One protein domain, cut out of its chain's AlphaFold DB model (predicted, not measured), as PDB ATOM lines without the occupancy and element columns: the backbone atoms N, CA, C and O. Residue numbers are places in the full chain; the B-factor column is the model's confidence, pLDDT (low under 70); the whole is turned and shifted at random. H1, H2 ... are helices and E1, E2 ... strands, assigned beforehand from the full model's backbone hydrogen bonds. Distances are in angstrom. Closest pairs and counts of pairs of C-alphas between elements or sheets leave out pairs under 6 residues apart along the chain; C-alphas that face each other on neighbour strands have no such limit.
ATOM      1  N   THR A   2      39.565 -23.504  -3.364       70.69
ATOM      2  CA  THR A   2      38.096 -23.340  -3.432       70.69
ATOM      3  C   THR A   2      37.615 -22.533  -4.641       70.69
ATOM      4  O   THR A   2      36.685 -22.951  -5.320       70.69
ATOM      5  N   MET A   3      38.289 -21.433  -4.996       82.25
ATOM      6  CA  MET A   3      37.911 -20.625  -6.163       82.25
ATOM      7  C   MET A   3      38.114 -21.357  -7.499       82.25
ATOM      8  O   MET A   3      37.265 -21.255  -8.375       82.25
ATOM      9  N   VAL A   4      39.196 -22.129  -7.662       83.56
ATOM     10  CA  VAL A   4      39.444 -22.902  -8.895       83.56
ATOM     11  C   VAL A   4      38.371 -23.972  -9.074       83.56
ATOM     12  O   VAL A   4      37.795 -24.077 -10.156       83.56
ATOM     13  N   GLN A   5      38.052 -24.704  -8.002       84.00
ATOM     14  CA  GLN A   5      36.979 -25.696  -8.019       84.00
ATOM     15  C   GLN A   5      35.634 -25.042  -8.337       84.00
ATOM     16  O   GLN A   5      34.957 -25.476  -9.259       84.00
ATOM     17  N   LEU A   6      35.275 -23.946  -7.657       86.88
ATOM     18  CA  LEU A   6      34.042 -23.202  -7.939       86.88
ATOM     19  C   LEU A   6      33.969 -22.747  -9.403       86.88
ATOM     20  O   LEU A   6      32.929 -22.885 -10.044       86.88
ATOM     21  N   MET A   7      35.069 -22.237  -9.960       90.62
ATOM     22  CA  MET A   7      35.131 -21.819 -11.363       90.62
ATOM     23  C   MET A   7      34.961 -22.991 -12.334       90.62
ATOM     24  O   MET A   7      34.349 -22.814 -13.387       90.62
ATOM     25  N   LEU A   8      35.478 -24.177 -12.002       90.38
ATOM     26  CA  LEU A   8      35.294 -25.393 -12.794       90.38
ATOM     27  C   LEU A   8      33.864 -25.925 -12.676       90.38
ATOM     28  O   LEU A   8      33.194 -26.070 -13.694       90.38
ATOM     29  N   THR A   9      33.368 -26.142 -11.460       88.31
ATOM     30  CA  THR A   9      32.047 -26.724 -11.182       88.31
ATOM     31  C   THR A   9      30.894 -25.875 -11.720       88.31
ATOM     32  O   THR A   9      29.858 -26.417 -12.088       88.31
ATOM     33  N   ARG A  10      31.064 -24.552 -11.850       89.25
ATOM     34  CA  ARG A  10      30.053 -23.676 -12.475       89.25
ATOM     35  C   ARG A  10      29.994 -23.789 -14.002       89.25
ATOM     36  O   ARG A  10      29.062 -23.264 -14.613       89.25
ATOM     37  N   ARG A  11      30.966 -24.438 -14.652       91.88
ATOM     38  CA  ARG A  11      30.934 -24.651 -16.105       91.88
ATOM     39  C   ARG A  11      29.931 -25.748 -16.430       91.88
ATOM     40  O   ARG A  11      30.102 -26.887 -16.012       91.88
ATOM     41  N   LYS A  12      28.953 -25.434 -17.288       86.62
ATOM     42  CA  LYS A  12      27.908 -26.382 -17.721       86.62
ATOM     43  C   LYS A  12      28.464 -27.732 -18.198       86.62
ATOM     44  O   LYS A  12      27.817 -28.745 -17.994       86.62
ATOM     45  N   ARG A  13      29.650 -27.747 -18.816       89.00
ATOM     46  CA  ARG A  13      30.275 -28.944 -19.411       89.00
ATOM     47  C   ARG A  13      31.422 -29.533 -18.588       89.00
ATOM     48  O   ARG A  13      32.236 -30.279 -19.118       89.00
ATOM     49  N   PHE A  14      31.532 -29.159 -17.319       93.19
ATOM     50  CA  PHE A  14      32.453 -29.806 -16.397       93.19
ATOM     51  C   PHE A  14      31.668 -30.774 -15.516       93.19
ATOM     52  O   PHE A  14      30.632 -30.415 -14.952       93.19
ATOM     53  N   ARG A  15      32.155 -32.007 -15.413       92.94
ATOM     54  CA  ARG A  15      31.630 -33.030 -14.510       92.94
ATOM     55  C   ARG A  15      32.791 -33.615 -13.721       92.94
ATOM     56  O   ARG A  15      33.890 -33.755 -14.252       92.94
ATOM     57  N   ALA A  16      32.542 -33.914 -12.453       92.44
ATOM     58  CA  ALA A  16      33.506 -34.526 -11.554       92.44
ATOM     59  C   ALA A  16      32.831 -35.716 -10.876       92.44
ATOM     60  O   ALA A  16      31.771 -35.559 -10.274       92.44
ATOM     61  N   TYR A  17      33.457 -36.883 -10.987       93.69
ATOM     62  CA  TYR A  17      32.976 -38.132 -10.410       93.69
ATOM     63  C   TYR A  17      33.970 -38.581  -9.341       93.69
ATOM     64  O   TYR A  17      35.153 -38.768  -9.627       93.69
ATOM     65  N   GLY A  18      33.499 -38.693  -8.100       91.44
ATOM     66  CA  GLY A  18      34.269 -39.230  -6.979       91.44
ATOM     67  C   GLY A  18      34.031 -40.729  -6.815       91.44
ATOM     68  O   GLY A  18      33.058 -41.267  -7.331       91.44
ATOM     69  N   GLY A  19      34.919 -41.415  -6.094       91.62
ATOM     70  CA  GLY A  19      34.744 -42.843  -5.815       91.62
ATOM     71  C   GLY A  19      34.931 -43.763  -7.022       91.62
ATOM     72  O   GLY A  19      34.541 -44.918  -6.951       91.62
ATOM     73  N   ILE A  20      35.536 -43.296  -8.115       95.12
ATOM     74  CA  ILE A  20      35.785 -44.114  -9.309       95.12
ATOM     75  C   ILE A  20      37.267 -44.414  -9.423       95.12
ATOM     76  O   ILE A  20      38.098 -43.506  -9.443       95.12
ATOM     77  N   ARG A  21      37.605 -45.701  -9.521       93.31
ATOM     78  CA  ARG A  21      38.976 -46.138  -9.763       93.31
ATOM     79  C   ARG A  21      39.211 -46.356 -11.247       93.31
ATOM     80  O   ARG A  21      38.569 -47.205 -11.859       93.31
ATOM     81  N   PHE A  22      40.194 -45.652 -11.796       92.81
ATOM     82  CA  PHE A  22      40.711 -45.949 -13.127       92.81
ATOM     83  C   PHE A  22      41.552 -47.240 -13.075       92.81
ATOM     84  O   PHE A  22      42.447 -47.351 -12.232       92.81
ATOM     85  N   GLY A  23      41.208 -48.226 -13.907       89.94
ATOM     86  CA  GLY A  23      41.770 -49.588 -13.927       89.94
ATOM     87  C   GLY A  23      40.883 -50.654 -13.269       89.94
ATOM     88  O   GLY A  23      40.731 -51.740 -13.825       89.94
ATOM     89  N   GLY A  24      40.248 -50.319 -12.139       90.44
ATOM     90  CA  GLY A  24      39.340 -51.214 -11.404       90.44
ATOM     91  C   GLY A  24      37.866 -51.024 -11.773       90.44
ATOM     92  O   GLY A  24      37.225 -51.939 -12.275       90.44
ATOM     93  N   THR A  25      37.329 -49.820 -11.555       94.19
ATOM     94  CA  THR A  25      35.938 -49.477 -11.899       94.19
ATOM     95  C   THR A  25      35.819 -49.125 -13.381       94.19
ATOM     96  O   THR A  25      35.033 -49.721 -14.103       94.19
ATOM     97  N   LEU A  26      36.609 -48.151 -13.840       95.56
ATOM     98  CA  LEU A  26      36.586 -47.643 -15.210       95.56
ATOM     99  C   LEU A  26      37.892 -48.019 -15.907       95.56
ATOM    100  O   LEU A  26      38.961 -47.559 -15.505       95.56
ATOM    101  N   THR A  27      37.809 -48.844 -16.945       95.81
ATOM    102  CA  THR A  27      38.962 -49.193 -17.789       95.81
ATOM    103  C   THR A  27      39.119 -48.215 -18.958       95.81
ATOM    104  O   THR A  27      38.227 -47.407 -19.234       95.81
ATOM    105  N   ILE A  28      40.257 -48.278 -19.650       97.00
ATOM    106  CA  ILE A  28      40.500 -47.536 -20.896       97.00
ATOM    107  C   ILE A  28      39.446 -47.906 -21.946       97.00
ATOM    108  O   ILE A  28      38.867 -47.028 -22.583       97.00
ATOM    109  N   GLU A  29      39.138 -49.195 -22.072       95.62
ATOM    110  CA  GLU A  29      38.169 -49.725 -23.029       95.62
ATOM    111  C   GLU A  29      36.754 -49.212 -22.733       95.62
ATOM    112  O   GLU A  29      36.027 -48.823 -23.650       95.62
ATOM    113  N   ASP A  30      36.371 -49.153 -21.451       96.06
ATOM    114  CA  ASP A  30      35.086 -48.577 -21.040       96.06
ATOM    115  C   ASP A  30      35.014 -47.080 -21.378       96.06
ATOM    116  O   ASP A  30      33.997 -46.612 -21.889       96.06
ATOM    117  N   ALA A  31      36.091 -46.323 -21.129       96.25
ATOM    118  CA  ALA A  31      36.146 -44.900 -21.453       96.25
ATOM    119  C   ALA A  31      35.997 -44.665 -22.969       96.25
ATOM    120  O   ALA A  31      35.175 -43.852 -23.396       96.25
ATOM    121  N   TRP A  32      36.695 -45.424 -23.813       96.38
ATOM    122  CA  TRP A  32      36.494 -45.334 -25.263       96.38
ATOM    123  C   TRP A  32      35.072 -45.701 -25.679       96.38
ATOM    124  O   TRP A  32      34.454 -44.969 -26.451       96.38
ATOM    125  N   LYS A  33      34.509 -46.771 -25.105       95.38
ATOM    126  CA  LYS A  33      33.132 -47.206 -25.376       95.38
ATOM    127  C   LYS A  33      32.086 -46.162 -24.978       95.38
ATOM    128  O   LYS A  33      31.083 -46.021 -25.672       95.38
ATOM    129  N   PHE A  34      32.295 -45.436 -23.881       95.38
ATOM    130  CA  PHE A  34      31.394 -44.361 -23.457       95.38
ATOM    131  C   PHE A  34      31.497 -43.106 -24.330       95.38
ATOM    132  O   PHE A  34      30.615 -42.257 -24.252       95.38
ATOM    133  N   GLY A  35      32.512 -43.010 -25.193       92.88
ATOM    134  CA  GLY A  35      32.674 -41.903 -26.131       92.88
ATOM    135  C   GLY A  35      33.638 -40.823 -25.649       92.88
ATOM    136  O   GLY A  35      33.503 -39.672 -26.051       92.88
ATOM    137  N   PHE A  36      34.603 -41.162 -24.786       94.12
ATOM    138  CA  PHE A  36      35.697 -40.241 -24.494       94.12
ATOM    139  C   PHE A  36      36.597 -40.077 -25.728       94.12
ATOM    140  O   PHE A  36      37.048 -41.044 -26.349       94.12
ATOM    141  N   ASP A  37      36.896 -38.827 -26.071       91.88
ATOM    142  CA  ASP A  37      37.800 -38.528 -27.181       91.88
ATOM    143  C   ASP A  37      39.267 -38.700 -26.789       91.88
ATOM    144  O   ASP A  37      40.065 -39.165 -27.600       91.88
ATOM    145  N   GLU A 369      22.994 -30.212 -31.700       89.81
ATOM    146  CA  GLU A 369      23.468 -31.594 -31.815       89.81
ATOM    147  C   GLU A 369      24.695 -31.831 -30.936       89.81
ATOM    148  O   GLU A 369      24.745 -32.813 -30.199       89.81
ATOM    149  N   ARG A 370      25.635 -30.878 -30.905       85.88
ATOM    150  CA  ARG A 370      26.796 -30.941 -29.998       85.88
ATOM    151  C   ARG A 370      26.388 -30.974 -28.527       85.88
ATOM    152  O   ARG A 370      27.014 -31.673 -27.736       85.88
ATOM    153  N   HIS A 371      25.355 -30.217 -28.150       89.56
ATOM    154  CA  HIS A 371      24.787 -30.288 -26.801       89.56
ATOM    155  C   HIS A 371      24.218 -31.670 -26.518       89.56
ATOM    156  O   HIS A 371      24.584 -32.266 -25.515       89.56
ATOM    157  N   LYS A 372      23.421 -32.212 -27.441       92.50
ATOM    158  CA  LYS A 372      22.821 -33.536 -27.288       92.50
ATOM    159  C   LYS A 372      23.865 -34.646 -27.122       92.50
ATOM    160  O   LYS A 372      23.650 -35.547 -26.321       92.50
ATOM    161  N   ILE A 373      24.995 -34.577 -27.834       90.94
ATOM    162  CA  ILE A 373      26.108 -35.530 -27.668       90.94
ATOM    163  C   ILE A 373      26.646 -35.480 -26.234       90.94
ATOM    164  O   ILE A 373      26.747 -36.517 -25.582       90.94
ATOM    165  N   PHE A 374      26.942 -34.282 -25.722       92.00
ATOM    166  CA  PHE A 374      27.450 -34.124 -24.359       92.00
ATOM    167  C   PHE A 374      26.412 -34.527 -23.301       92.00
ATOM    168  O   PHE A 374      26.760 -35.220 -22.353       92.00
ATOM    169  N   ASP A 375      25.145 -34.149 -23.482       94.12
ATOM    170  CA  ASP A 375      24.055 -34.489 -22.561       94.12
ATOM    171  C   ASP A 375      23.839 -36.021 -22.498       94.12
ATOM    172  O   ASP A 375      23.587 -36.577 -21.429       94.12
ATOM    173  N   ASN A 376      23.998 -36.731 -23.624       95.44
ATOM    174  CA  ASN A 376      23.947 -38.197 -23.668       95.44
ATOM    175  C   ASN A 376      25.149 -38.850 -22.967       95.44
ATOM    176  O   ASN A 376      24.971 -39.840 -22.251       95.44
ATOM    177  N   LEU A 377      26.360 -38.312 -23.166       95.62
ATOM    178  CA  LEU A 377      27.557 -38.767 -22.456       95.62
ATOM    179  C   LEU A 377      27.372 -38.577 -20.949       95.62
ATOM    180  O   LEU A 377      27.535 -39.527 -20.195       95.62
ATOM    181  N   GLU A 378      26.965 -37.386 -20.517       95.81
ATOM    182  CA  GLU A 378      26.691 -37.080 -19.114       95.81
ATOM    183  C   GLU A 378      25.678 -38.048 -18.507       95.81
ATOM    184  O   GLU A 378      25.958 -38.638 -17.468       95.81
ATOM    185  N   LYS A 379      24.538 -38.263 -19.176       96.62
ATOM    186  CA  LYS A 379      23.525 -39.216 -18.715       96.62
ATOM    187  C   LYS A 379      24.112 -40.618 -18.549       96.62
ATOM    188  O   LYS A 379      23.862 -41.266 -17.538       96.62
ATOM    189  N   THR A 380      24.921 -41.061 -19.509       96.75
ATOM    190  CA  THR A 380      25.605 -42.358 -19.432       96.75
ATOM    191  C   THR A 380      26.543 -42.400 -18.227       96.75
ATOM    192  O   THR A 380      26.494 -43.343 -17.446       96.75
ATOM    193  N   LEU A 381      27.374 -41.378 -18.022       96.88
ATOM    194  CA  LEU A 381      28.318 -41.345 -16.903       96.88
ATOM    195  C   LEU A 381      27.612 -41.270 -15.547       96.88
ATOM    196  O   LEU A 381      27.994 -41.995 -14.634       96.88
ATOM    197  N   ASP A 382      26.561 -40.463 -15.413       96.69
ATOM    198  CA  ASP A 382      25.760 -40.391 -14.190       96.69
ATOM    199  C   ASP A 382      25.079 -41.732 -13.877       96.69
ATOM    200  O   ASP A 382      25.072 -42.153 -12.722       96.69
ATOM    201  N   GLU A 383      24.562 -42.431 -14.891       96.44
ATOM    202  CA  GLU A 383      23.962 -43.760 -14.729       96.44
ATOM    203  C   GLU A 383      24.988 -44.840 -14.370       96.44
ATOM    204  O   GLU A 383      24.665 -45.751 -13.610       96.44
ATOM    205  N   GLN A 384      26.201 -44.778 -14.928       96.69
ATOM    206  CA  GLN A 384      27.204 -45.835 -14.766       96.69
ATOM    207  C   GLN A 384      28.134 -45.634 -13.566       96.69
ATOM    208  O   GLN A 384      28.616 -46.627 -13.021       96.69
ATOM    209  N   LEU A 385      28.424 -44.387 -13.179       96.75
ATOM    210  CA  LEU A 385      29.477 -44.061 -12.209       96.75
ATOM    211  C   LEU A 385      28.953 -43.661 -10.829       96.75
ATOM    212  O   LEU A 385      29.716 -43.692  -9.870       96.75
ATOM    213  N   ARG A 386      27.682 -43.284 -10.684       97.25
ATOM    214  CA  ARG A 386      27.129 -42.912  -9.374       97.25
ATOM    215  C   ARG A 386      26.512 -44.114  -8.677       97.25
ATOM    216  O   ARG A 386      25.930 -44.981  -9.328       97.25
ATOM    217  N   ALA A 387      26.624 -44.137  -7.352       97.75
ATOM    218  CA  ALA A 387      26.062 -45.189  -6.525       97.75
ATOM    219  C   ALA A 387      24.960 -44.645  -5.615       97.75
ATOM    220  O   ALA A 387      25.118 -43.596  -4.990       97.75
ATOM    221  N   TYR A 388      23.857 -45.384  -5.531       98.19
ATOM    222  CA  TYR A 388      22.705 -45.027  -4.706       98.19
ATOM    223  C   TYR A 388      22.270 -46.211  -3.860       98.19
ATOM    224  O   TYR A 388      22.232 -47.345  -4.342       98.19
ATOM    225  N   VAL A 389      21.908 -45.953  -2.610       98.62
ATOM    226  CA  VAL A 389      21.350 -46.966  -1.714       98.62
ATOM    227  C   VAL A 389      19.991 -47.408  -2.250       98.62
ATOM    228  O   VAL A 389      19.123 -46.590  -2.539       98.62
ATOM    229  N   VAL A 390      19.808 -48.717  -2.394       98.56
ATOM    230  CA  VAL A 390      18.522 -49.322  -2.764       98.56
ATOM    231  C   VAL A 390      17.775 -49.730  -1.508       98.56
ATOM    232  O   VAL A 390      16.585 -49.472  -1.399       98.56
ATOM    233  N   ARG A 391      18.462 -50.370  -0.556       97.94
ATOM    234  CA  ARG A 391      17.893 -50.746   0.742       97.94
ATOM    235  C   ARG A 391      18.977 -51.167   1.725       97.94
ATOM    236  O   ARG A 391      20.067 -51.570   1.321       97.94
ATOM    237  N   VAL A 392      18.624 -51.121   3.005       97.44
ATOM    238  CA  VAL A 392      19.410 -51.662   4.115       97.44
ATOM    239  C   VAL A 392      18.552 -52.702   4.830       97.44
ATOM    240  O   VAL A 392      17.491 -52.373   5.359       97.44
ATOM    241  N   GLU A 393      18.977 -53.964   4.818       95.12
ATOM    242  CA  GLU A 393      18.247 -55.077   5.435       95.12
ATOM    243  C   GLU A 393      18.979 -55.564   6.684       95.12
ATOM    244  O   GLU A 393      20.160 -55.886   6.628       95.12
ATOM    245  N   ARG A 394      18.291 -55.670   7.823       93.75
ATOM    246  CA  ARG A 394      18.879 -56.256   9.033       93.75
ATOM    247  C   ARG A 394      18.787 -57.780   8.969       93.75
ATOM    248  O   ARG A 394      17.688 -58.323   8.901       93.75
ATOM    249  N   LEU A 395      19.936 -58.453   8.981       90.94
ATOM    250  CA  LEU A 395      20.041 -59.913   8.900       90.94
ATOM    251  C   LEU A 395      20.075 -60.560  10.287       90.94
ATOM    252  O   LEU A 395      19.470 -61.606  10.501       90.94
ATOM    253  N   THR A 396      20.778 -59.929  11.227       88.94
ATOM    254  CA  THR A 396      20.882 -60.333  12.638       88.94
ATOM    255  C   THR A 396      20.888 -59.067  13.509       88.94
ATOM    256  O   THR A 396      20.921 -57.965  12.961       88.94
ATOM    257  N   PRO A 397      20.891 -59.157  14.854       87.12
ATOM    258  CA  PRO A 397      20.980 -57.973  15.715       87.12
ATOM    259  C   PRO A 397      22.230 -57.102  15.524       87.12
ATOM    260  O   PRO A 397      22.275 -56.005  16.061       87.12
ATOM    261  N   THR A 398      23.262 -57.590  14.830       86.88
ATOM    262  CA  THR A 398      24.519 -56.847  14.616       86.88
ATOM    263  C   THR A 398      24.991 -56.863  13.162       86.88
ATOM    264  O   THR A 398      26.074 -56.360  12.865       86.88
ATOM    265  N   ILE A 399      24.226 -57.467  12.246       90.94
ATOM    266  CA  ILE A 399      24.615 -57.629  10.843       90.94
ATOM    267  C   ILE A 399      23.521 -57.072   9.943       90.94
ATOM    268  O   ILE A 399      22.356 -57.470  10.042       90.94
ATOM    269  N   ILE A 400      23.922 -56.210   9.012       94.00
ATOM    270  CA  ILE A 400      23.054 -55.638   7.982       94.00
ATOM    271  C   ILE A 400      23.604 -55.920   6.574       94.00
ATOM    272  O   ILE A 400      24.808 -56.077   6.380       94.00
ATOM    273  N   ASP A 401      22.712 -55.975   5.592       95.44
ATOM    274  CA  ASP A 401      22.990 -56.058   4.159       95.44
ATOM    275  C   ASP A 401      22.681 -54.693   3.532       95.44
ATOM    276  O   ASP A 401      21.526 -54.257   3.502       95.44
ATOM    277  N   VAL A 402      23.720 -53.989   3.078       97.75
ATOM    278  CA  VAL A 402      23.585 -52.713   2.369       97.75
ATOM    279  C   VAL A 402      23.604 -53.001   0.875       97.75
ATOM    280  O   VAL A 402      24.649 -53.320   0.302       97.75
ATOM    281  N   VAL A 403      22.443 -52.861   0.235       98.19
ATOM    282  CA  VAL A 403      22.294 -53.055  -1.207       98.19
ATOM    283  C   VAL A 403      22.300 -51.701  -1.896       98.19
ATOM    284  O   VAL A 403      21.472 -50.834  -1.604       98.19
ATOM    285  N   VAL A 404      23.210 -51.530  -2.847       98.38
ATOM    286  CA  VAL A 404      23.373 -50.309  -3.641       98.38
ATOM    287  C   VAL A 404      23.199 -50.608  -5.125       98.38
ATOM    288  O   VAL A 404      23.530 -51.693  -5.605       98.38
ATOM    289  N   ARG A 405      22.717 -49.623  -5.879       98.44
ATOM    290  CA  ARG A 405      22.802 -49.602  -7.336       98.44
ATOM    291  C   ARG A 405      24.105 -48.907  -7.711       98.44
ATOM    292  O   ARG A 405      24.209 -47.700  -7.532       98.44
ATOM    293  N   ALA A 406      25.070 -49.669  -8.210       97.81
ATOM    294  CA  ALA A 406      26.395 -49.211  -8.625       97.81
ATOM    295  C   ALA A 406      26.820 -50.001  -9.883       97.81
ATOM    296  O   ALA A 406      27.532 -51.005  -9.777       97.81
ATOM    297  N   PRO A 407      26.327 -49.630 -11.082       97.19
ATOM    298  CA  PRO A 407      26.331 -50.539 -12.228       97.19
ATOM    299  C   PRO A 407      27.714 -50.951 -12.721       97.19
ATOM    300  O   PRO A 407      27.928 -52.120 -13.043       97.19
ATOM    301  N   LEU A 408      28.661 -50.014 -12.795       96.00
ATOM    302  CA  LEU A 408      30.001 -50.336 -13.271       96.00
ATOM    303  C   LEU A 408      30.790 -51.135 -12.223       96.00
ATOM    304  O   LEU A 408      31.464 -52.097 -12.572       96.00
ATOM    305  N   GLN A 409      30.631 -50.800 -10.943       96.38
ATOM    306  CA  GLN A 409      31.195 -51.530  -9.807       96.38
ATOM    307  C   GLN A 409      30.718 -52.988  -9.764       96.38
ATOM    308  O   GLN A 409      31.536 -53.875  -9.530       96.38
ATOM    309  N   ALA A 410      29.422 -53.228  -9.999       96.44
ATOM    310  CA  ALA A 410      28.828 -54.563 -10.003       96.44
ATOM    311  C   ALA A 410      29.368 -55.427 -11.154       96.44
ATOM    312  O   ALA A 410      29.780 -56.556 -10.928       96.44
ATOM    313  N   ARG A 411      29.444 -54.876 -12.375       95.81
ATOM    314  CA  ARG A 411      29.927 -55.602 -13.570       95.81
ATOM    315  C   ARG A 411      31.422 -55.910 -13.588       95.81
ATOM    316  O   ARG A 411      31.868 -56.689 -14.421       95.81
ATOM    317  N   LYS A 412      32.217 -55.221 -12.771       95.25
ATOM    318  CA  LYS A 412      33.676 -55.414 -12.718       95.25
ATOM    319  C   LYS A 412      34.111 -56.269 -11.529       95.25
ATOM    320  O   LYS A 412      35.307 -56.480 -11.371       95.25
ATOM    321  N   PHE A 413      33.169 -56.691 -10.687       95.38
ATOM    322  CA  PHE A 413      33.444 -57.468  -9.488       95.38
ATOM    323  C   PHE A 413      33.951 -58.866  -9.826       95.38
ATOM    324  O   PHE A 413      33.345 -59.576 -10.623       95.38
ATOM    325  N   GLU A 414      34.996 -59.293  -9.130       94.44
ATOM    326  CA  GLU A 414      35.448 -60.676  -9.102       94.44
ATOM    327  C   GLU A 414      35.539 -61.163  -7.640       94.44
ATOM    328  O   GLU A 414      35.856 -60.365  -6.747       94.44
ATOM    329  N   PRO A 415      35.270 -62.456  -7.360       94.44
ATOM    330  CA  PRO A 415      35.301 -63.005  -6.005       94.44
ATOM    331  C   PRO A 415      36.586 -62.665  -5.240       94.44
ATOM    332  O   PRO A 415      37.688 -62.722  -5.785       94.44
ATOM    333  N   GLY A 416      36.434 -62.304  -3.966       92.62
ATOM    334  CA  GLY A 416      37.529 -61.868  -3.093       92.62
ATOM    335  C   GLY A 416      37.792 -60.361  -3.087       92.62
ATOM    336  O   GLY A 416      38.335 -59.850  -2.107       92.62
ATOM    337  N   GLN A 417      37.374 -59.623  -4.122       95.25
ATOM    338  CA  GLN A 417      37.521 -58.167  -4.154       95.25
ATOM    339  C   GLN A 417      36.587 -57.462  -3.163       95.25
ATOM    340  O   GLN A 417      35.605 -58.012  -2.661       95.25
ATOM    341  N   PHE A 418      36.879 -56.193  -2.889       95.69
ATOM    342  CA  PHE A 418      36.104 -55.388  -1.951       95.69
ATOM    343  C   PHE A 418      35.948 -53.938  -2.414       95.69
ATOM    344  O   PHE A 418      36.495 -53.519  -3.438       95.69
ATOM    345  N   TYR A 419      35.173 -53.171  -1.654       96.69
ATOM    346  CA  TYR A 419      34.782 -51.797  -1.935       96.69
ATOM    347  C   TYR A 419      35.038 -50.893  -0.730       96.69
ATOM    348  O   TYR A 419      35.089 -51.349   0.409       96.69
ATOM    349  N   ARG A 420      35.154 -49.591  -0.986       96.88
ATOM    350  CA  ARG A 420      35.083 -48.527   0.018       96.88
ATOM    351  C   ARG A 420      33.678 -47.937   0.022       96.88
ATOM    352  O   ARG A 420      33.308 -47.328  -0.983       96.88
ATOM    353  N   LEU A 421      32.953 -48.040   1.132       97.19
ATOM    354  CA  LEU A 421      31.651 -47.391   1.330       97.19
ATOM    355  C   LEU A 421      31.785 -46.149   2.223       97.19
ATOM    356  O   LEU A 421      32.457 -46.198   3.252       97.19
ATOM    357  N   GLN A 422      31.142 -45.045   1.839       96.19
ATOM    358  CA  GLN A 422      31.060 -43.817   2.638       96.19
ATOM    359  C   GLN A 422      29.828 -42.985   2.239       96.19
ATOM    360  O   GLN A 422      29.498 -42.927   1.056       96.19
ATOM    361  N   ASN A 423      29.185 -42.293   3.183       95.62
ATOM    362  CA  ASN A 423      28.222 -41.237   2.852       95.62
ATOM    363  C   ASN A 423      28.931 -39.924   2.460       95.62
ATOM    364  O   ASN A 423      30.137 -39.757   2.660       95.62
ATOM    365  N   PHE A 424      28.190 -38.978   1.883       93.75
ATOM    366  CA  PHE A 424      28.719 -37.642   1.609       93.75
ATOM    367  C   PHE A 424      28.585 -36.738   2.832       93.75
ATOM    368  O   PHE A 424      27.535 -36.679   3.465       93.75
ATOM    369  N   GLU A 425      29.624 -35.947   3.115       91.62
ATOM    370  CA  GLU A 425      29.586 -34.964   4.206       91.62
ATOM    371  C   GLU A 425      28.401 -33.992   4.063       91.62
ATOM    372  O   GLU A 425      27.748 -33.649   5.042       91.62
ATOM    373  N   THR A 426      28.094 -33.571   2.834       90.62
ATOM    374  CA  THR A 426      27.035 -32.593   2.538       90.62
ATOM    375  C   THR A 426      25.625 -33.102   2.813       90.62
ATOM    376  O   THR A 426      24.726 -32.288   3.007       90.62
ATOM    377  N   SER A 427      25.417 -34.421   2.796       90.81
ATOM    378  CA  SER A 427      24.126 -35.054   3.094       90.81
ATOM    379  C   SER A 427      24.095 -35.726   4.468       90.81
ATOM    380  O   SER A 427      23.024 -36.141   4.908       90.81
ATOM    381  N   ALA A 428      25.240 -35.819   5.153       92.56
ATOM    382  CA  ALA A 428      25.343 -36.451   6.458       92.56
ATOM    383  C   ALA A 428      24.453 -35.729   7.493       92.56
ATOM    384  O   ALA A 428      24.554 -34.503   7.639       92.56
ATOM    385  N   PRO A 429      23.603 -36.459   8.242       91.38
ATOM    386  CA  PRO A 429      22.783 -35.873   9.296       91.38
ATOM    387  C   PRO A 429      23.627 -35.173  10.364       91.38
ATOM    388  O   PRO A 429      24.746 -35.595  10.656       91.38
ATOM    389  N   ILE A 430      23.069 -34.133  10.985       92.88
ATOM    390  CA  ILE A 430      23.672 -33.452  12.134       92.88
ATOM    391  C   ILE A 430      22.789 -33.703  13.355       92.88
ATOM    392  O   ILE A 430      21.595 -33.409  13.323       92.88
ATOM    393  N   VAL A 431      23.384 -34.231  14.422       90.38
ATOM    394  CA  VAL A 431      22.730 -34.532  15.701       90.38
ATOM    395  C   VAL A 431      23.566 -33.929  16.822       90.38
ATOM    396  O   VAL A 431      24.775 -34.133  16.856       90.38
ATOM    397  N   GLU A 432      22.940 -33.144  17.704       87.31
ATOM    398  CA  GLU A 432      23.628 -32.425  18.795       87.31
ATOM    399  C   GLU A 432      24.871 -31.645  18.309       87.31
ATOM    400  O   GLU A 432      25.933 -31.663  18.921       87.31
ATOM    401  N   GLY A 433      24.762 -30.994  17.144       89.44
ATOM    402  CA  GLY A 433      25.869 -30.250  16.532       89.44
ATOM    403  C   GLY A 433      26.988 -31.118  15.942       89.44
ATOM    404  O   GLY A 433      27.920 -30.565  15.372       89.44
ATOM    405  N   THR A 434      26.885 -32.447  16.014       91.81
ATOM    406  CA  THR A 434      27.849 -33.403  15.461       91.81
ATOM    407  C   THR A 434      27.334 -34.013  14.165       91.81
ATOM    408  O   THR A 434      26.201 -34.486  14.074       91.81
ATOM    409  N   ARG A 435      28.175 -34.029  13.136       93.75
ATOM    410  CA  ARG A 435      27.869 -34.598  11.826       93.75
ATOM    411  C   ARG A 435      28.154 -36.091  11.806       93.75
ATOM    412  O   ARG A 435      29.281 -36.528  12.035       93.75
ATOM    413  N   LEU A 436      27.138 -36.865  11.438       94.12
ATOM    414  CA  LEU A 436      27.192 -38.320  11.297       94.12
ATOM    415  C   LEU A 436      27.819 -38.721   9.948       94.12
ATOM    416  O   LEU A 436      27.238 -39.453   9.145       94.12
ATOM    417  N   MET A 437      29.003 -38.174   9.667       93.81
ATOM    418  CA  MET A 437      29.815 -38.557   8.516       93.81
ATOM    419  C   MET A 437      30.534 -39.868   8.828       93.81
ATOM    420  O   MET A 437      31.188 -40.000   9.862       93.81
ATOM    421  N   MET A 438      30.426 -40.825   7.914       94.50
ATOM    422  CA  MET A 438      31.130 -42.095   7.997       94.50
ATOM    423  C   MET A 438      32.591 -41.921   7.578       94.50
ATOM    424  O   MET A 438      32.917 -41.197   6.631       94.50
ATOM    425  N   GLU A 439      33.473 -42.665   8.230       93.88
ATOM    426  CA  GLU A 439      34.788 -42.988   7.682       93.88
ATOM    427  C   GLU A 439      34.635 -43.985   6.521       93.88
ATOM    428  O   GLU A 439      33.596 -44.627   6.359       93.88
ATOM    429  N   GLY A 440      35.660 -44.107   5.674       94.00
ATOM    430  CA  GLY A 440      35.621 -45.060   4.564       94.00
ATOM    431  C   GLY A 440      35.693 -46.500   5.071       94.00
ATOM    432  O   GLY A 440      36.710 -46.895   5.629       94.00
ATOM    433  N   LEU A 441      34.650 -47.294   4.835       95.25
ATOM    434  CA  LEU A 441      34.589 -48.696   5.257       95.25
ATOM    435  C   LEU A 441      35.041 -49.632   4.139       95.25
ATOM    436  O   LEU A 441      34.496 -49.565   3.041       95.25
ATOM    437  N   ALA A 442      36.001 -50.516   4.423       94.81
ATOM    438  CA  ALA A 442      36.361 -51.610   3.525       94.81
ATOM    439  C   ALA A 442      35.344 -52.743   3.688       94.81
ATOM    440  O   ALA A 442      35.286 -53.372   4.744       94.81
ATOM    441  N   LEU A 443      34.537 -52.989   2.658       93.56
ATOM    442  CA  LEU A 443      33.471 -53.986   2.669       93.56
ATOM    443  C   LEU A 443      33.559 -54.855   1.423       93.56
ATOM    444  O   LEU A 443      33.591 -54.353   0.300       93.56
ATOM    445  N   THR A 444      33.584 -56.167   1.605       86.38
ATOM    446  CA  THR A 444      33.567 -57.107   0.483       86.38
ATOM    447  C   THR A 444      32.201 -57.105  -0.198       86.38
ATOM    448  O   THR A 444      31.167 -57.017   0.467       86.38
ATOM    449  N   GLY A 445      32.195 -57.237  -1.529       83.56
ATOM    450  CA  GLY A 445      30.979 -57.572  -2.264       83.56
ATOM    451  C   GLY A 445      30.517 -58.983  -1.908       83.56
ATOM    452  O   GLY A 445      31.232 -59.952  -2.160       83.56
ATOM    453  N   ALA A 446      29.335 -59.107  -1.308       85.62
ATOM    454  CA  ALA A 446      28.764 -60.407  -0.960       85.62
ATOM    455  C   ALA A 446      28.128 -61.082  -2.181       85.62
ATOM    456  O   ALA A 446      28.310 -62.278  -2.399       85.62
ATOM    457  N   TRP A 447      27.423 -60.303  -3.001       89.56
ATOM    458  CA  TRP A 447      26.911 -60.712  -4.306       89.56
ATOM    459  C   TRP A 447      26.711 -59.490  -5.211       89.56
ATOM    460  O   TRP A 447      26.622 -58.351  -4.737       89.56
ATOM    461  N   VAL A 448      26.617 -59.742  -6.518       94.06
ATOM    462  CA  VAL A 448      26.302 -58.740  -7.542       94.06
ATOM    463  C   VAL A 448      25.210 -59.247  -8.488       94.06
ATOM    464  O   VAL A 448      25.122 -60.441  -8.762       94.06
ATOM    465  N   ASP A 449      24.373 -58.332  -8.974       96.31
ATOM    466  CA  ASP A 449      23.478 -58.534 -10.119       96.31
ATOM    467  C   ASP A 449      23.961 -57.583 -11.220       96.31
ATOM    468  O   ASP A 449      23.712 -56.374 -11.176       96.31
ATOM    469  N   GLU A 450      24.727 -58.123 -12.167       95.50
ATOM    470  CA  GLU A 450      25.382 -57.350 -13.225       95.50
ATOM    471  C   GLU A 450      24.393 -56.632 -14.149       95.50
ATOM    472  O   GLU A 450      24.657 -55.511 -14.593       95.50
ATOM    473  N   GLU A 451      23.250 -57.265 -14.426       95.94
ATOM    474  CA  GLU A 451      22.234 -56.752 -15.345       95.94
ATOM    475  C   GLU A 451      21.509 -55.551 -14.732       95.94
ATOM    476  O   GLU A 451      21.374 -54.501 -15.366       95.94
ATOM    477  N   LYS A 452      21.094 -55.669 -13.466       97.00
ATOM    478  CA  LYS A 452      20.437 -54.572 -12.739       97.00
ATOM    479  C   LYS A 452      21.427 -53.552 -12.181       97.00
ATOM    480  O   LYS A 452      21.022 -52.463 -11.766       97.00
ATOM    481  N   GLY A 453      22.715 -53.890 -12.167       97.31
ATOM    482  CA  GLY A 453      23.772 -53.074 -11.585       97.31
ATOM    483  C   GLY A 453      23.671 -52.979 -10.064       97.31
ATOM    484  O   GLY A 453      23.904 -51.902  -9.514       97.31
ATOM    485  N   LEU A 454      23.264 -54.065  -9.402       98.12
ATOM    486  CA  LEU A 454      23.141 -54.123  -7.946       98.12
ATOM    487  C   LEU A 454      24.370 -54.780  -7.324       98.12
ATOM    488  O   LEU A 454      24.917 -55.741  -7.861       98.12
ATOM    489  N   LEU A 455      24.754 -54.271  -6.163       96.06
ATOM    490  CA  LEU A 455      25.848 -54.763  -5.341       96.06
ATOM    491  C   LEU A 455      25.362 -54.842  -3.895       96.06
ATOM    492  O   LEU A 455      24.764 -53.889  -3.392       96.06
ATOM    493  N   SER A 456      25.646 -55.954  -3.226       95.00
ATOM    494  CA  SER A 456      25.410 -56.136  -1.793       95.00
ATOM    495  C   SER A 456      26.719 -56.141  -1.019       95.00
ATOM    496  O   SER A 456      27.701 -56.763  -1.432       95.00
ATOM    497  N   MET A 457      26.711 -55.458   0.122       95.50
ATOM    498  CA  MET A 457      27.812 -55.410   1.077       95.50
ATOM    499  C   MET A 457      27.277 -55.744   2.468       95.50
ATOM    500  O   MET A 457      26.416 -55.041   2.997       95.50
ATOM    501  N   ILE A 458      27.804 -56.809   3.071       93.38
ATOM    502  CA  ILE A 458      27.439 -57.206   4.434       93.38
ATOM    503  C   ILE A 458      28.295 -56.409   5.417       93.38
ATOM    504  O   ILE A 458      29.518 -56.354   5.290       93.38
ATOM    505  N   VAL A 459      27.647 -55.802   6.408       94.06
ATOM    506  CA  VAL A 459      28.283 -54.958   7.422       94.06
ATOM    507  C   VAL A 459      28.032 -55.557   8.797       94.06
ATOM    508  O   VAL A 459      26.890 -55.834   9.153       94.06
ATOM    509  N   LEU A 460      29.104 -55.728   9.573       90.62
ATOM    510  CA  LEU A 460      29.038 -56.056  10.995       90.62
ATOM    511  C   LEU A 460      29.168 -54.765  11.812       90.62
ATOM    512  O   LEU A 460      30.166 -54.048  11.707       90.62
ATOM    513  N   GLU A 461      28.166 -54.478  12.628       90.56
ATOM    514  CA  GLU A 461      28.025 -53.255  13.416       90.56
ATOM    515  C   GLU A 461      28.918 -53.286  14.672       90.56
ATOM    516  O   GLU A 461      28.451 -53.540  15.778       90.56
ATOM    517  N   MET A 462      30.224 -53.036  14.505       86.88
ATOM    518  CA  MET A 462      31.198 -53.011  15.620       86.88
ATOM    519  C   MET A 462      31.728 -51.614  15.962       86.88
ATOM    520  O   MET A 462      32.082 -51.341  17.106       86.88
ATOM    521  N   GLY A 463      31.825 -50.737  14.965       90.25
ATOM    522  CA  GLY A 463      32.331 -49.372  15.101       90.25
ATOM    523  C   GLY A 463      31.302 -48.326  14.692       90.25
ATOM    524  O   GLY A 463      30.278 -48.642  14.078       90.25
ATOM    525  N   THR A 464      31.613 -47.061  14.969       92.88
ATOM    526  CA  THR A 464      30.738 -45.918  14.689       92.88
ATOM    527  C   THR A 464      30.290 -45.902  13.229       92.88
ATOM    528  O   THR A 464      29.099 -45.999  12.951       92.88
ATOM    529  N   SER A 465      31.232 -45.889  12.282       94.62
ATOM    530  CA  SER A 465      30.919 -45.835  10.847       94.62
ATOM    531  C   SER A 465      30.094 -47.038  10.371       94.62
ATOM    532  O   SER A 465      29.152 -46.856   9.607       94.62
ATOM    533  N   SER A 466      30.382 -48.255  10.856       94.81
ATOM    534  CA  SER A 466      29.594 -49.449  10.503       94.81
ATOM    535  C   SER A 466      28.167 -49.413  11.054       94.81
ATOM    536  O   SER A 466      27.253 -49.868  10.379       94.81
ATOM    537  N   ARG A 467      27.959 -48.840  12.247       94.50
ATOM    538  CA  ARG A 467      26.625 -48.659  12.844       94.50
ATOM    539  C   ARG A 467      25.825 -47.583  12.116       94.50
ATOM    540  O   ARG A 467      24.622 -47.734  11.926       94.50
ATOM    541  N   LEU A 468      26.490 -46.523  11.650       95.31
ATOM    542  CA  LEU A 468      25.858 -45.464  10.855       95.31
ATOM    543  C   LEU A 468      25.331 -45.962   9.498       95.31
ATOM    544  O   LEU A 468      24.399 -45.359   8.972       95.31
ATOM    545  N   CYS A 469      25.837 -47.080   8.960       96.00
ATOM    546  CA  CYS A 469      25.273 -47.705   7.758       96.00
ATOM    547  C   CYS A 469      23.779 -48.040   7.903       96.00
ATOM    548  O   CYS A 469      23.054 -48.012   6.912       96.00
ATOM    549  N   SER A 470      23.303 -48.328   9.122       93.75
ATOM    550  CA  SER A 470      21.882 -48.591   9.394       93.75
ATOM    551  C   SER A 470      20.976 -47.372   9.164       93.75
ATOM    552  O   SER A 470      19.764 -47.527   9.016       93.75
ATOM    553  N   LEU A 471      21.556 -46.167   9.115       93.06
ATOM    554  CA  LEU A 471      20.846 -44.903   8.922       93.06
ATOM    555  C   LEU A 471      20.788 -44.460   7.453       93.06
ATOM    556  O   LEU A 471      20.113 -43.471   7.157       93.06
ATOM    557  N   LEU A 472      21.483 -45.164   6.552       96.31
ATOM    558  CA  LEU A 472      21.457 -44.889   5.118       96.31
ATOM    559  C   LEU A 472      20.049 -45.105   4.558       96.31
ATOM    560  O   LEU A 472      19.395 -46.111   4.848       96.31
ATOM    561  N   LYS A 473      19.580 -44.164   3.737       95.38
ATOM    562  CA  LYS A 473      18.203 -44.169   3.221       95.38
ATOM    563  C   LYS A 473      18.144 -44.624   1.772       95.38
ATOM    564  O   LYS A 473      19.040 -44.343   0.988       95.38
ATOM    565  N   GLU A 474      17.048 -45.274   1.391       97.81
ATOM    566  CA  GLU A 474      16.761 -45.553  -0.019       97.81
ATOM    567  C   GLU A 474      16.840 -44.262  -0.857       97.81
ATOM    568  O   GLU A 474      16.318 -43.214  -0.473       97.81
ATOM    569  N   GLY A 475      17.529 -44.341  -1.997       97.38
ATOM    570  CA  GLY A 475      17.788 -43.218  -2.894       97.38
ATOM    571  C   GLY A 475      18.941 -42.300  -2.473       97.38
ATOM    572  O   GLY A 475      19.286 -41.402  -3.238       97.38
ATOM    573  N   GLU A 476      19.560 -42.505  -1.306       97.44
ATOM    574  CA  GLU A 476      20.715 -41.717  -0.865       97.44
ATOM    575  C   GLU A 476      21.943 -42.003  -1.743       97.44
ATOM    576  O   GLU A 476      22.308 -43.161  -1.963       97.44
ATOM    577  N   GLU A 477      22.580 -40.946  -2.256       97.44
ATOM    578  CA  GLU A 477      23.843 -41.057  -2.990       97.44
ATOM    579  C   GLU A 477      24.970 -41.381  -2.003       97.44
ATOM    580  O   GLU A 477      25.124 -40.728  -0.969       97.44
ATOM    581  N   VAL A 478      25.778 -42.386  -2.332       97.38
ATOM    582  CA  VAL A 478      26.903 -42.841  -1.509       97.38
ATOM    583  C   VAL A 478      28.148 -43.014  -2.366       97.38
ATOM    584  O   VAL A 478      28.087 -43.250  -3.572       97.38
ATOM    585  N   VAL A 479      29.315 -42.916  -1.740       96.88
ATOM    586  CA  VAL A 479      30.583 -43.264  -2.376       96.88
ATOM    587  C   VAL A 479      30.768 -44.772  -2.271       96.88
ATOM    588  O   VAL A 479      30.895 -45.300  -1.170       96.88
ATOM    589  N   VAL A 480      30.841 -45.445  -3.420       97.06
ATOM    590  CA  VAL A 480      31.210 -46.865  -3.531       97.06
ATOM    591  C   VAL A 480      32.417 -46.972  -4.453       97.06
ATOM    592  O   VAL A 480      32.281 -47.052  -5.677       97.06
ATOM    593  N   MET A 481      33.613 -46.926  -3.863       96.44
ATOM    594  CA  MET A 481      34.859 -47.031  -4.619       96.44
ATOM    595  C   MET A 481      35.316 -48.475  -4.711       96.44
ATOM    596  O   MET A 481      35.580 -49.115  -3.701       96.44
ATOM    597  N   GLY A 482      35.448 -48.975  -5.933       92.88
ATOM    598  CA  GLY A 482      35.919 -50.323  -6.208       92.88
ATOM    599  C   GLY A 482      35.351 -50.870  -7.522       92.88
ATOM    600  O   GLY A 482      34.783 -50.105  -8.297       92.88
ATOM    601  N   PRO A 483      35.499 -52.169  -7.794       94.75
ATOM    602  CA  PRO A 483      36.189 -53.117  -6.930       94.75
ATOM    603  C   PRO A 483      37.677 -52.771  -6.784       94.75
ATOM    604  O   PRO A 483      38.282 -52.096  -7.622       94.75
ATOM    605  N   THR A 484      38.252 -53.159  -5.654       94.62
ATOM    606  CA  THR A 484      39.679 -53.028  -5.342       94.62
ATOM    607  C   THR A 484      40.164 -54.295  -4.632       94.62
ATOM    608  O   THR A 484      39.387 -55.226  -4.417       94.62
ATOM    609  N   GLY A 485      41.455 -54.359  -4.313       94.56
ATOM    610  CA  GLY A 485      42.120 -55.623  -3.993       94.56
ATOM    611  C   GLY A 485      42.412 -56.465  -5.238       94.56
ATOM    612  O   GLY A 485      42.246 -56.005  -6.378       94.56
TER     613      GLY A 485
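AT A GLANCE: This is residues 2 to 37 and 369 to 485 of the 707 residues of the protein "Pyridine nucleotide-disulfide oxidoreductase" of Acidobacteria bacterium (UniProt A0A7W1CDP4). The body is a closed barrel of six antiparallel strands, with H4 and H5 packed on its outside, far from each other. From the barrel, which it meets at its residue 385 end next to E1 and H4, the long helix H3 runs out along the longest axis with H2 next to its residues 377 to 381, while H1 lies off on its own, its residues 2 to 7 sticking out free. A long loop, residues 424 to 440, joins E3 to E4 and reaches to 28 A from the mean of the C-alphas. The 153 printed residues hold five named helices and six named strands, in the order H1, H2, H3, E1, E2, H4, E3, E4, E5, H5, E6, and the class is mixed, helices and strands. The whole is compact, with a radius of gyration of the C-alphas of 16.7 A, and spans 54 by 40 by 24 A.

IN THESE COORDINATES: Find C-alpha 2 at (38.096, -23.340, -3.432), where H1 begins; it covers residues 2 to 9. H2 follows at residues 28 to 34, just before the cut. After the cut, start at C-alpha 369, at (23.468, -31.594, -31.815): from there H3 runs through residues 369 to 385, 24.0 A long. Next come E1, residues 387 to 396, 25.0 A, and E2, residues 399 to 405, 20.0 A. H4 is short, residues 407 to 411. Then read E3 at residues 418 to 423, 16.9 A, E4 at residues 441 to 449, 21.4 A, and E5 at residues 454 to 460, 19.9 A. H5 holds residues 464 to 471, 11.5 A, and E6 holds residues 477 to 484, 20.0 A, ending at C-alpha 484, at (39.679, -53.028, -5.342).

HOW THE PARTS SIT: Begin with the barrel: round its ring run E1, E2, E5, E4, E3, E6 and back to E1. In the hairpin of E1 and E2, look for N 393 and O 401, 2.9 A apart; between E2 and E5, N 402 and O 457 are 2.9 A apart. E5 and E4 form a hairpin with N 449 and O 454 at 2.9 A, and E3, E4 and E5 make a meander, each strand the antiparallel neighbour of the one before. E4 bends by 63 degrees at residue 446; it pairs with E3 over residues 441 to 444, where N 421 and O 441 are 2.9 A apart, and with E5 over residues 445 to 449. Between E3 and E6, N 420 and O 481 are 2.8 A apart. E6 and E1 close the ring with N 478 and O 387, 3.0 A apart. H5 is on the barrel, outside it, at a height over the sheet of 7.4 A; its closest C-alphas to E5 are those of Ser 466 and Val 459, 6.4 A apart. H4 is also outside, at a height of 6.5 A and over none of the strands. H3 touches H4 with residues 383 to 385 alone, the closest C-alphas being those of Gln 384 and Pro 407, 5.4 A apart. H2 and H3 only just touch, with 3 pairs of C-alphas within 8 A, the closest those of Phe 34 and Leu 377 at 6.9 A; they run opposite ways at a steep tilt of 54 degrees. H1 touches no helix and is not on the barrel. In H1, H2, H3 and H4 every O i to N i+4 pair is within hydrogen-bond range; in H5 it is 2 of 4.

THE WHOLE: The two C-alphas farthest apart are those of Glu 369 and Pro 397, at 54.4 A. Residues 38 to 368 are cut out; C-alphas 37 and 369 are 16.6 A apart across the cut. The links from H1 to H2 and from E3 to E4 are long; in the second, residues 430 to 431 pair antiparallel with residues 434 to 435. The mean pLDDT of the printed part is 93.6, and no printed residue is under 70.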